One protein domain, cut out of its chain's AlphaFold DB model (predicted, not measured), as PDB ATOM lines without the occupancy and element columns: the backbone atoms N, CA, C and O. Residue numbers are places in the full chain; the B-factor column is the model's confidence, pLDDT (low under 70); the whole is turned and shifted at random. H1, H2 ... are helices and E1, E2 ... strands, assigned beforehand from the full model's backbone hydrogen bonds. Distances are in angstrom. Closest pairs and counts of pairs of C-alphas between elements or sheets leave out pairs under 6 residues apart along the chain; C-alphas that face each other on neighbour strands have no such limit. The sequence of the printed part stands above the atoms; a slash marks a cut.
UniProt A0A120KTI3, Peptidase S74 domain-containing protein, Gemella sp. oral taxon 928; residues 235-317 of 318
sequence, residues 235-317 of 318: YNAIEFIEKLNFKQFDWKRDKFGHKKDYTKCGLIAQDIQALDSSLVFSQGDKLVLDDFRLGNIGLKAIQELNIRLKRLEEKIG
ATOM      1  N   TYR A 235     -29.313  -4.972  24.886       92.69
ATOM      2  CA  TYR A 235     -28.529  -5.269  23.687       92.69
ATOM      3  C   TYR A 235     -27.142  -4.621  23.756       92.69
ATOM      4  O   TYR A 235     -27.071  -3.404  23.877       92.69
ATOM      5  N   ASN A 236     -26.058  -5.388  23.649       93.56
ATOM      6  CA  ASN A 236     -24.701  -4.837  23.652       93.56
ATOM      7  C   ASN A 236     -24.375  -4.248  22.272       93.56
ATOM      8  O   ASN A 236     -23.948  -4.959  21.359       93.56
ATOM      9  N   ALA A 237     -24.626  -2.950  22.108       95.62
ATOM     10  CA  ALA A 237     -24.467  -2.292  20.820       95.62
ATOM     11  C   ALA A 237     -22.992  -2.147  20.431       95.62
ATOM     12  O   ALA A 237     -22.679  -2.304  19.253       95.62
ATOM     13  N   ILE A 238     -22.093  -1.914  21.399       94.94
ATOM     14  CA  ILE A 238     -20.639  -1.866  21.154       94.94
ATOM     15  C   ILE A 238     -20.149  -3.167  20.520       94.94
ATOM     16  O   ILE A 238     -19.528  -3.144  19.463       94.94
ATOM     17  N   GLU A 239     -20.475  -4.305  21.131       95.38
ATOM     18  CA  GLU A 239     -20.024  -5.609  20.633       95.38
ATOM     19  C   GLU A 239     -20.581  -5.906  19.234       95.38
ATOM     20  O   GLU A 239     -19.919  -6.540  18.413       95.38
ATOM     21  N   PHE A 240     -21.798  -5.447  18.937       95.62
ATOM     22  CA  PHE A 240     -22.350  -5.592  17.598       95.62
ATOM     23  C   PHE A 240     -21.616  -4.720  16.574       95.62
ATOM     24  O   PHE A 240     -21.249  -5.225  15.515       95.62
ATOM     25  N   ILE A 241     -21.368  -3.437  16.875       94.56
ATOM     26  CA  ILE A 241     -20.679  -2.550  15.926       94.56
ATOM     27  C   ILE A 241     -19.226  -2.973  15.678       94.56
ATOM     28  O   ILE A 241     -18.727  -2.775  14.577       94.56
ATOM     29  N   GLU A 242     -18.571  -3.611  16.653       94.25
ATOM     30  CA  GLU A 242     -17.225  -4.184  16.502       94.25
ATOM     31  C   GLU A 242     -17.180  -5.324  15.472       94.25
ATOM     32  O   GLU A 242     -16.142  -5.561  14.856       94.25
ATOM     33  N   LYS A 243     -18.308  -6.010  15.243       95.69
ATOM     34  CA  LYS A 243     -18.439  -7.071  14.231       95.69
ATOM     35  C   LYS A 243     -18.732  -6.519  12.832       95.69
ATOM     36  O   LYS A 243     -18.649  -7.268  11.857       95.69
ATOM     37  N   LEU A 244     -19.078  -5.234  12.707       95.44
ATOM     38  CA  LEU A 244     -19.399  -4.620  11.421       95.44
ATOM     39  C   LEU A 244     -18.141  -4.433  10.575       95.44
ATOM     40  O   LEU A 244     -17.159  -3.822  10.991       95.44
ATOM     41  N   ASN A 245     -18.201  -4.915   9.338       94.12
ATOM     42  CA  ASN A 245     -17.102  -4.801   8.392       94.12
ATOM     43  C   ASN A 245     -17.416  -3.728   7.349       94.12
ATOM     44  O   ASN A 245     -18.033  -4.007   6.320       94.12
ATOM     45  N   PHE A 246     -17.002  -2.492   7.625       95.62
ATOM     46  CA  PHE A 246     -17.215  -1.380   6.704       95.62
ATOM     47  C   PHE A 246     -16.398  -1.556   5.428       95.62
ATOM     48  O   PHE A 246     -15.203  -1.854   5.445       95.62
ATOM     49  N   LYS A 247     -17.070  -1.353   4.301       96.44
ATOM     50  CA  LYS A 247     -16.512  -1.481   2.963       96.44
ATOM     51  C   LYS A 247     -16.559  -0.147   2.243       96.44
ATOM     52  O   LYS A 247     -17.385   0.721   2.519       96.44
ATOM     53  N   GLN A 248     -15.689  -0.046   1.256       97.06
ATOM     54  CA  GLN A 248     -15.743   0.972   0.227       97.06
ATOM     55  C   GLN A 248     -15.976   0.269  -1.110       97.06
ATOM     56  O   GLN A 248     -15.418  -0.809  -1.336       97.06
ATOM     57  N   PHE A 249     -16.840   0.809  -1.964       96.19
ATOM     58  CA  PHE A 249     -17.218   0.125  -3.197       96.19
ATOM     59  C   PHE A 249     -17.814   1.059  -4.249       96.19
ATOM     60  O   PHE A 249     -18.444   2.077  -3.957       96.19
ATOM     61  N   ASP A 250     -17.634   0.646  -5.501       96.12
ATOM     62  CA  ASP A 250     -18.299   1.209  -6.666       96.12
ATOM     63  C   ASP A 250     -19.635   0.513  -6.929       96.12
ATOM     64  O   ASP A 250     -19.762  -0.710  -6.817       96.12
ATOM     65  N   TRP A 251     -20.619   1.286  -7.383       94.19
ATOM     66  CA  TRP A 251     -21.889   0.738  -7.846       94.19
ATOM     67  C   TRP A 251     -21.793   0.280  -9.299       94.19
ATOM     68  O   TRP A 251     -21.227   0.961 -10.156       94.19
ATOM     69  N   LYS A 252     -22.395  -0.871  -9.607       91.94
ATOM     70  CA  LYS A 252     -22.650  -1.260 -11.001       91.94
ATOM     71  C   LYS A 252     -23.684  -0.306 -11.615       91.94
ATOM     72  O   LYS A 252     -24.521   0.242 -10.898       91.94
ATOM     73  N   ARG A 253     -23.639  -0.125 -12.940       88.06
ATOM     74  CA  ARG A 253     -24.696   0.595 -13.671       88.06
ATOM     75  C   ARG A 253     -26.012  -0.175 -13.574       88.06
ATOM     76  O   ARG A 253     -26.004  -1.404 -13.646       88.06
ATOM     77  N   ASP A 254     -27.121   0.536 -13.409       77.94
ATOM     78  CA  ASP A 254     -28.450  -0.064 -13.470       77.94
ATOM     79  C   ASP A 254     -28.877  -0.365 -14.921       77.94
ATOM     80  O   ASP A 254     -28.163  -0.068 -15.882       77.94
ATOM     81  N   LYS A 255     -30.064  -0.964 -15.087       73.00
ATOM     82  CA  LYS A 255     -30.619  -1.323 -16.404       73.00
ATOM     83  C   LYS A 255     -30.905  -0.119 -17.318       73.00
ATOM     84  O   LYS A 255     -31.225  -0.319 -18.484       73.00
ATOM     85  N   PHE A 256     -30.795   1.101 -16.795       66.25
ATOM     86  CA  PHE A 256     -30.987   2.361 -17.509       66.25
ATOM     87  C   PHE A 256     -29.665   3.126 -17.709       66.25
ATOM     88  O   PHE A 256     -29.666   4.238 -18.228       66.25
ATOM     89  N   GLY A 257     -28.525   2.533 -17.333       77.44
ATOM     90  CA  GLY A 257     -27.191   3.109 -17.505       77.44
ATOM     91  C   GLY A 257     -26.754   4.073 -16.397       77.44
ATOM     92  O   GLY A 257     -25.621   4.558 -16.445       77.44
ATOM     93  N   HIS A 258     -27.588   4.321 -15.383       79.12
ATOM     94  CA  HIS A 258     -27.242   5.193 -14.262       79.12
ATOM     95  C   HIS A 258     -26.288   4.479 -13.290       79.12
ATOM     96  O   HIS A 258     -26.479   3.310 -12.949       79.12
ATOM     97  N   LYS A 259     -25.238   5.180 -12.842       88.88
ATOM     98  CA  LYS A 259     -24.271   4.708 -11.841       88.88
ATOM     99  C   LYS A 259     -24.340   5.635 -10.630       88.88
ATOM    100  O   LYS A 259     -24.165   6.838 -10.793       88.88
ATOM    101  N   LYS A 260     -24.556   5.074  -9.438       88.44
ATOM    102  CA  LYS A 260     -24.463   5.829  -8.179       88.44
ATOM    103  C   LYS A 260     -23.010   6.198  -7.864       88.44
ATOM    104  O   LYS A 260     -22.081   5.514  -8.307       88.44
ATOM    105  N   ASP A 261     -22.836   7.235  -7.053       94.19
ATOM    106  CA  ASP A 261     -21.525   7.686  -6.588       94.19
ATOM    107  C   ASP A 261     -20.808   6.628  -5.747       94.19
ATOM    108  O   ASP A 261     -21.428   5.817  -5.053       94.19
ATOM    109  N   TYR A 262     -19.476   6.658  -5.801       94.75
ATOM    110  CA  TYR A 262     -18.619   5.768  -5.027       94.75
ATOM    111  C   TYR A 262     -18.908   5.881  -3.528       94.75
ATOM    112  O   TYR A 262     -18.875   6.968  -2.943       94.75
ATOM    113  N   THR A 263     -19.135   4.742  -2.881       94.44
ATOM    114  CA  THR A 263     -19.378   4.683  -1.444       94.44
ATOM    115  C   THR A 263     -18.048   4.505  -0.720       94.44
ATOM    116  O   THR A 263     -17.400   3.470  -0.841       94.44
ATOM    117  N   LYS A 264     -17.638   5.524   0.044       96.62
ATOM    118  CA  LYS A 264     -16.387   5.512   0.826       96.62
ATOM    119  C   LYS A 264     -16.488   4.714   2.128       96.62
ATOM    120  O   LYS A 264     -15.481   4.227   2.621       96.62
ATOM    121  N   CYS A 265     -17.686   4.626   2.694       93.75
ATOM    122  CA  CYS A 265     -17.972   3.891   3.917       93.75
ATOM    123  C   CYS A 265     -19.413   3.391   3.837       93.75
ATOM    124  O   CYS A 265     -20.346   4.192   3.812       93.75
ATOM    125  N   GLY A 266     -19.585   2.081   3.723       93.19
ATOM    126  CA  GLY A 266     -20.885   1.436   3.627       93.19
ATOM    127  C   GLY A 266     -20.829  -0.002   4.124       93.19
ATOM    128  O   GLY A 266     -19.760  -0.535   4.417       93.19
ATOM    129  N   LEU A 267     -21.996  -0.628   4.211       96.06
ATOM    130  CA  LEU A 267     -22.156  -2.022   4.612       96.06
ATOM    131  C   LEU A 267     -22.724  -2.828   3.443       96.06
ATOM    132  O   LEU A 267     -23.373  -2.280   2.550       96.06
ATOM    133  N   ILE A 268     -22.471  -4.134   3.450       96.19
ATOM    134  CA  ILE A 268     -23.025  -5.070   2.471       96.19
ATOM    135  C   ILE A 268     -24.161  -5.837   3.140       96.19
ATOM    136  O   ILE A 268     -23.983  -6.393   4.221       96.19
ATOM    137  N   ALA A 269     -25.332  -5.879   2.501       95.12
ATOM    138  CA  ALA A 269     -26.527  -6.484   3.089       95.12
ATOM    139  C   ALA A 269     -26.313  -7.953   3.486       95.12
ATOM    140  O   ALA A 269     -26.769  -8.374   4.539       95.12
ATOM    141  N   GLN A 270     -25.564  -8.727   2.702       96.25
ATOM    142  CA  GLN A 270     -25.260 -10.125   3.014       96.25
ATOM    143  C   GLN A 270     -24.368 -10.272   4.255       96.25
ATOM    144  O   GLN A 270     -24.597 -11.173   5.059       96.25
ATOM    145  N   ASP A 271     -23.405  -9.363   4.446       96.25
ATOM    146  CA  ASP A 271     -22.543  -9.358   5.633       96.25
ATOM    147  C   ASP A 271     -23.377  -9.066   6.891       96.25
ATOM    148  O   ASP A 271     -23.206  -9.721   7.916       96.25
ATOM    149  N   ILE A 272     -24.337  -8.135   6.802       96.31
ATOM    150  CA  ILE A 272     -25.258  -7.828   7.908       96.31
ATOM    151  C   ILE A 272     -26.240  -8.969   8.153       96.31
ATOM    152  O   ILE A 272     -26.464  -9.328   9.303       96.31
ATOM    153  N   GLN A 273     -26.766  -9.588   7.097       95.38
ATOM    154  CA  GLN A 273     -27.677 -10.723   7.213       95.38
ATOM    155  C   GLN A 273     -27.056 -11.899   7.975       95.38
ATOM    156  O   GLN A 273     -27.759 -12.571   8.726       95.38
ATOM    157  N   ALA A 274     -25.756 -12.143   7.784       96.00
ATOM    158  CA  ALA A 274     -25.026 -13.189   8.493       96.00
ATOM    159  C   ALA A 274     -24.865 -12.898   9.998       96.00
ATOM    160  O   ALA A 274     -24.737 -13.834  10.785       96.00
ATOM    161  N   LEU A 275     -24.871 -11.621  10.394       94.69
ATOM    162  CA  LEU A 275     -24.795 -11.194  11.795       94.69
ATOM    163  C   LEU A 275     -26.178 -11.149  12.455       94.69
ATOM    164  O   LEU A 275     -26.355 -11.665  13.554       94.69
ATOM    165  N   ASP A 276     -27.147 -10.524  11.786       94.19
ATOM    166  CA  ASP A 276     -28.543 -10.433  12.206       94.19
ATOM    167  C   ASP A 276     -29.439 -10.263  10.971       94.19
ATOM    168  O   ASP A 276     -29.516  -9.197  10.348       94.19
ATOM    169  N   SER A 277     -30.171 -11.323  10.630       94.19
ATOM    170  CA  SER A 277     -31.074 -11.331   9.482       94.19
ATOM    171  C   SER A 277     -32.256 -10.367   9.617       94.19
ATOM    172  O   SER A 277     -32.909 -10.083   8.618       94.19
ATOM    173  N   SER A 278     -32.563  -9.870  10.821       92.56
ATOM    174  CA  SER A 278     -33.650  -8.912  11.058       92.56
ATOM    175  C   SER A 278     -33.295  -7.474  10.674       92.56
ATOM    176  O   SER A 278     -34.184  -6.623  10.643       92.56
ATOM    177  N   LEU A 279     -32.016  -7.195  10.406       93.88
ATOM    178  CA  LEU A 279     -31.508  -5.883   9.985       93.88
ATOM    179  C   LEU A 279     -31.389  -5.763   8.462       93.88
ATOM    180  O   LEU A 279     -30.786  -4.822   7.944       93.88
ATOM    181  N   VAL A 280     -31.962  -6.722   7.743       92.06
ATOM    182  CA  VAL A 280     -32.071  -6.718   6.291       92.06
ATOM    183  C   VAL A 280     -33.471  -7.129   5.873       92.06
ATOM    184  O   VAL A 280     -34.144  -7.899   6.555       92.06
ATOM    185  N   PHE A 281     -33.906  -6.655   4.714       86.69
ATOM    186  CA  PHE A 281     -35.175  -7.058   4.124       86.69
ATOM    187  C   PHE A 281     -35.045  -7.219   2.611       86.69
ATOM    188  O   PHE A 281     -34.132  -6.692   1.973       86.69
ATOM    189  N   SER A 282     -35.957  -7.999   2.029       82.75
ATOM    190  CA  SER A 282     -35.993  -8.214   0.583       82.75
ATOM    191  C   SER A 282     -36.774  -7.094  -0.097       82.75
ATOM    192  O   SER A 282     -37.894  -6.779   0.300       82.75
ATOM    193  N   GLN A 283     -36.202  -6.519  -1.150       74.31
ATOM    194  CA  GLN A 283     -36.867  -5.579  -2.043       74.31
ATOM    195  C   GLN A 283     -36.808  -6.145  -3.462       74.31
ATOM    196  O   GLN A 283     -35.848  -5.932  -4.205       74.31
ATOM    197  N   GLY A 284     -37.837  -6.915  -3.820       77.00
ATOM    198  CA  GLY A 284     -37.834  -7.711  -5.045       77.00
ATOM    199  C   GLY A 284     -36.777  -8.815  -4.983       77.00
ATOM    200  O   GLY A 284     -36.749  -9.595  -4.037       77.00
ATOM    201  N   ASP A 285     -35.899  -8.860  -5.982       76.00
ATOM    202  CA  ASP A 285     -34.780  -9.805  -6.101       76.00
ATOM    203  C   ASP A 285     -33.506  -9.362  -5.354       76.00
ATOM    204  O   ASP A 285     -32.474 -10.031  -5.422       76.00
ATOM    205  N   LYS A 286     -33.552  -8.225  -4.651       78.12
ATOM    206  CA  LYS A 286     -32.400  -7.619  -3.972       78.12
ATOM    207  C   LYS A 286     -32.566  -7.647  -2.464       78.12
ATOM    208  O   LYS A 286     -33.673  -7.531  -1.943       78.12
ATOM    209  N   LEU A 287     -31.435  -7.708  -1.772       88.81
ATOM    210  CA  LEU A 287     -31.368  -7.546  -0.326       88.81
ATOM    211  C   LEU A 287     -30.995  -6.098   0.017       88.81
ATOM    212  O   LEU A 287     -30.075  -5.538  -0.583       88.81
ATOM    213  N   VAL A 288     -31.717  -5.504   0.965       88.50
ATOM    214  CA  VAL A 288     -31.572  -4.107   1.392       88.50
ATOM    215  C   VAL A 288     -31.333  -4.061   2.899       88.50
ATOM    216  O   VAL A 288     -31.858  -4.889   3.641       88.50
ATOM    217  N   LEU A 289     -30.509  -3.112   3.336       92.69
ATOM    218  CA  LEU A 289     -30.227  -2.847   4.744       92.69
ATOM    219  C   LEU A 289     -31.401  -2.107   5.403       92.69
ATOM    220  O   LEU A 289     -31.977  -1.198   4.807       92.69
ATOM    221  N   ASP A 290     -31.720  -2.445   6.652       91.56
ATOM    222  CA  ASP A 290     -32.549  -1.597   7.515       91.56
ATOM    223  C   ASP A 290     -31.676  -0.494   8.132       91.56
ATOM    224  O   ASP A 290     -31.225  -0.565   9.281       91.56
ATOM    225  N   ASP A 291     -31.396   0.525   7.318       88.69
ATOM    226  CA  ASP A 291     -30.496   1.625   7.674       88.69
ATOM    227  C   ASP A 291     -30.971   2.388   8.923       88.69
ATOM    228  O   ASP A 291     -30.153   2.868   9.712       88.69
ATOM    229  N   PHE A 292     -32.286   2.462   9.154       88.12
ATOM    230  CA  PHE A 292     -32.849   3.150  10.314       88.12
ATOM    231  C   PHE A 292     -32.544   2.402  11.618       88.12
ATOM    232  O   PHE A 292     -32.085   3.004  12.596       88.12
ATOM    233  N   ARG A 293     -32.758   1.079  11.660       90.06
ATOM    234  CA  ARG A 293     -32.417   0.275  12.846       90.06
ATOM    235  C   ARG A 293     -30.908   0.186  13.057       90.06
ATOM    236  O   ARG A 293     -30.472   0.311  14.202       90.06
ATOM    237  N   LEU A 294     -30.118   0.061  11.991       93.56
ATOM    238  CA  LEU A 294     -28.652   0.110  12.071       93.56
ATOM    239  C   LEU A 294     -28.157   1.447  12.643       93.56
ATOM    240  O   LEU A 294     -27.297   1.455  13.524       93.56
ATOM    241  N   GLY A 295     -28.755   2.566  12.222       93.44
ATOM    242  CA  GLY A 295     -28.474   3.888  12.780       93.44
ATOM    243  C   GLY A 295     -28.751   3.970  14.285       93.44
ATOM    244  O   GLY A 295     -27.909   4.454  15.042       93.44
ATOM    245  N   ASN A 296     -29.882   3.428  14.746       93.62
ATOM    246  CA  ASN A 296     -30.213   3.382  16.176       93.62
ATOM    247  C   ASN A 296     -29.235   2.519  16.990       93.62
ATOM    248  O   ASN A 296     -28.875   2.894  18.107       93.62
ATOM    249  N   ILE A 297     -28.766   1.394  16.437       95.50
ATOM    250  CA  ILE A 297     -27.723   0.576  17.075       95.50
ATOM    251  C   ILE A 297     -26.421   1.376  17.193       95.50
ATOM    252  O   ILE A 297     -25.819   1.399  18.264       95.50
ATOM    253  N   GLY A 298     -26.019   2.091  16.137       94.56
ATOM    254  CA  GLY A 298     -24.857   2.982  16.175       94.56
ATOM    255  C   GLY A 298     -24.972   4.062  17.257       94.56
ATOM    256  O   GLY A 298     -24.045   4.249  18.045       94.56
ATOM    257  N   LEU A 299     -26.132   4.722  17.361       95.62
ATOM    258  CA  LEU A 299     -26.402   5.712  18.413       95.62
ATOM    259  C   LEU A 299     -26.295   5.106  19.817       95.62
ATOM    260  O   LEU A 299     -25.693   5.710  20.708       95.62
ATOM    261  N   LYS A 300     -26.827   3.895  20.016       96.25
ATOM    262  CA  LYS A 300     -26.711   3.186  21.292       96.25
ATOM    263  C   LYS A 300     -25.261   2.820  21.617       96.25
ATOM    264  O   LYS A 300     -24.835   2.998  22.753       96.25
ATOM    265  N   ALA A 301     -24.481   2.368  20.638       96.62
ATOM    266  CA  ALA A 301     -23.072   2.051  20.856       96.62
ATOM    267  C   ALA A 301     -22.279   3.291  21.304       96.62
ATOM    268  O   ALA A 301     -21.488   3.211  22.243       96.62
ATOM    269  N   ILE A 302     -22.546   4.461  20.708       96.19
ATOM    270  CA  ILE A 302     -21.963   5.741  21.145       96.19
ATOM    271  C   ILE A 302     -22.364   6.058  22.593       96.19
ATOM    272  O   ILE A 302     -21.518   6.457  23.395       96.19
ATOM    273  N   GLN A 303     -23.635   5.855  22.954       95.62
ATOM    274  CA  GLN A 303     -24.116   6.051  24.324       95.62
ATOM    275  C   GLN A 303     -23.384   5.135  25.320       95.62
ATOM    276  O   GLN A 303     -22.893   5.610  26.346       95.62
ATOM    277  N   GLU A 304     -23.282   3.841  25.018       95.31
ATOM    278  CA  GLU A 304     -22.579   2.861  25.849       95.31
ATOM    279  C   GLU A 304     -21.088   3.203  25.997       95.31
ATOM    280  O   GLU A 304     -20.546   3.115  27.103       95.31
ATOM    281  N   LEU A 305     -20.428   3.647  24.917       95.81
ATOM    282  CA  LEU A 305     -19.021   4.062  24.937       95.81
ATOM    283  C   LEU A 305     -18.823   5.273  25.844       95.81
ATOM    284  O   LEU A 305     -17.926   5.268  26.683       95.81
ATOM    285  N   ASN A 306     -19.694   6.277  25.729       95.00
ATOM    286  CA  ASN A 306     -19.645   7.475  26.562       95.00
ATOM    287  C   ASN A 306     -19.819   7.144  28.056       95.00
ATOM    288  O   ASN A 306     -19.126   7.696  28.906       95.00
ATOM    289  N   ILE A 307     -20.703   6.198  28.394       93.75
ATOM    290  CA  ILE A 307     -20.873   5.729  29.781       93.75
ATOM    291  C   ILE A 307     -19.605   5.027  30.282       93.75
ATOM    292  O   ILE A 307     -19.189   5.251  31.421       93.75
ATOM    293  N   ARG A 308     -18.976   4.178  29.457       93.44
ATOM    294  CA  ARG A 308     -17.712   3.516  29.818       93.44
ATOM    295  C   ARG A 308     -16.580   4.523  30.009       93.44
ATOM    296  O   ARG A 308     -15.827   4.370  30.964       93.44
ATOM    297  N   LEU A 309     -16.491   5.539  29.150       93.12
ATOM    298  CA  LEU A 309     -15.486   6.596  29.246       93.12
ATOM    299  C   LEU A 309     -15.619   7.377  30.555       93.12
ATOM    300  O   LEU A 309     -14.651   7.443  31.301       93.12
ATOM    301  N   LYS A 310     -16.823   7.846  30.903       92.88
ATOM    302  CA  LYS A 310     -17.065   8.551  32.176       92.88
ATOM    303  C   LYS A 310     -16.659   7.721  33.394       92.88
ATOM    304  O   LYS A 310     -15.982   8.207  34.290       92.88
ATOM    305  N   ARG A 311     -17.006   6.429  33.399       92.62
ATOM    306  CA  ARG A 311     -16.590   5.503  34.468       92.62
ATOM    307  C   ARG A 311     -15.076   5.300  34.524       92.62
ATOM    308  O   ARG A 311     -14.557   4.941  35.577       92.62
ATOM    309  N   LEU A 312     -14.377   5.418  33.396       93.62
ATOM    310  CA  LEU A 312     -12.918   5.354  33.352       93.62
ATOM    311  C   LEU A 312     -12.306   6.651  33.882       93.62
ATOM    312  O   LEU A 312     -11.420   6.558  34.721       93.62
ATOM    313  N   GLU A 313     -12.812   7.813  33.463       91.44
ATOM    314  CA  GLU A 313     -12.410   9.146  33.947       91.44
ATOM    315  C   GLU A 313     -12.536   9.248  35.478       91.44
ATOM    316  O   GLU A 313     -11.561   9.564  36.161       91.44
ATOM    317  N   GLU A 314     -13.669   8.807  36.035       90.38
ATOM    318  CA  GLU A 314     -13.897   8.731  37.486       90.38
ATOM    319  C   GLU A 314     -12.875   7.835  38.213       90.38
ATOM    320  O   GLU A 314     -12.486   8.114  39.346       90.38
ATOM    321  N   LYS A 315     -12.421   6.746  37.577       88.00
ATOM    322  CA  LYS A 315     -11.443   5.811  38.164       88.00
ATOM    323  C   LYS A 315     -10.006   6.314  38.095       88.00
ATOM    324  O   LYS A 315      -9.200   5.916  38.933       88.00
ATOM    325  N   ILE A 316      -9.676   7.129  37.096       88.69
ATOM    326  CA  ILE A 316      -8.332   7.699  36.914       88.69
ATOM    327  C   ILE A 316      -8.177   9.075  37.579       88.69
ATOM    328  O   ILE A 316      -7.080   9.626  37.553       88.69
ATOM    329  N   GLY A 317      -9.233   9.592  38.221       71.88
ATOM    330  CA  GLY A 317      -9.209  10.846  38.981       71.88
ATOM    331  C   GLY A 317      -9.100  12.097  38.109       71.88
ATOM    332  O   GLY A 317      -8.530  13.090  38.563       71.88
TER     333      GLY A 317
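This is residues 235 to 317 of the 318 residues of the protein "Peptidase S74 domain-containing protein" of Gemella sp. oral taxon 928 (UniProt A0A120KTI3). A small body of two strand hairpins and two short helices has an arm at each of two opposite ends: the long helix H3, whose last turns stick out with residues 306 to 317, and the loop between E1 and E2, whose residues 253 to 258 stick out the other way. In the body, H2 packs on the hairpin E3 and E4, and H1 packs crosswise on part of H3. The printed part has 83 residues, with three named helices and four named strands in the order H1, E1, E2, H2, E3, E4, H3; each sheet is one antiparallel pair, and the class is mixed, helices and strands. The whole is loose, with a radius of gyration of the C-alphas of 16.9 A, and spans 61 by 25 by 17 A.

E3 is residues 280 to 283, 9.7 A from first to last C-alpha, and E4 is residues 286 to 289, 10.2 A. H2, residues 269 to 275, measures 10.0 A. H3, residues 291 to 316, begins with C-alpha 291 at (-30.496, 1.625, 7.674), ends with C-alpha 316 at (-8.332, 7.699, 36.914) and measures 37.2 A. H1, residues 237 to 242, begins with C-alpha 237 at (-24.467, -2.292, 20.820) and measures 8.6 A. E1 is residues 247 to 249, 6.4 A, and E2 is residues 263 to 266, 6.2 A.

E3 and E4 form an antiparallel hairpin at 142 degrees, with N 281 and O 288 within hydrogen-bond range at 2.9 A. The closest C-alphas of H2 and E4 are those of Ala 269 and Leu 289, 5.4 A apart; those of H2 and E3 are Gln 273 and Val 280, 6.0 A apart. H1 touches H3, which meets it with residues 297 to 305 alone; the closest C-alphas, those of Ala 237 and Ala 301, are 4.6 A apart, and the lines are about perpendicular at 82 degrees. H1 and H2 are only just apart, at 8.4 A. E1 and E2 form the other antiparallel hairpin, at 143 degrees, with N 247 and O 266 at 2.8 A; both strands are apart from H3. In H1 and H3 every O i to N i+4 pair is within hydrogen-bond range; in H2, 2 of 3 are.

The two C-alphas farthest apart, those of Phe 256 and Gly 317, are 61.1 A apart. Without the stretches that stand free, the body has 65 residues and spans 38 by 24 by 18 A. The link from E1 to E2, 13 residues, is long; the other links are tight. The printed part has no cut. Its mean pLDDT is 91.3, and residue 256 alone is under 70.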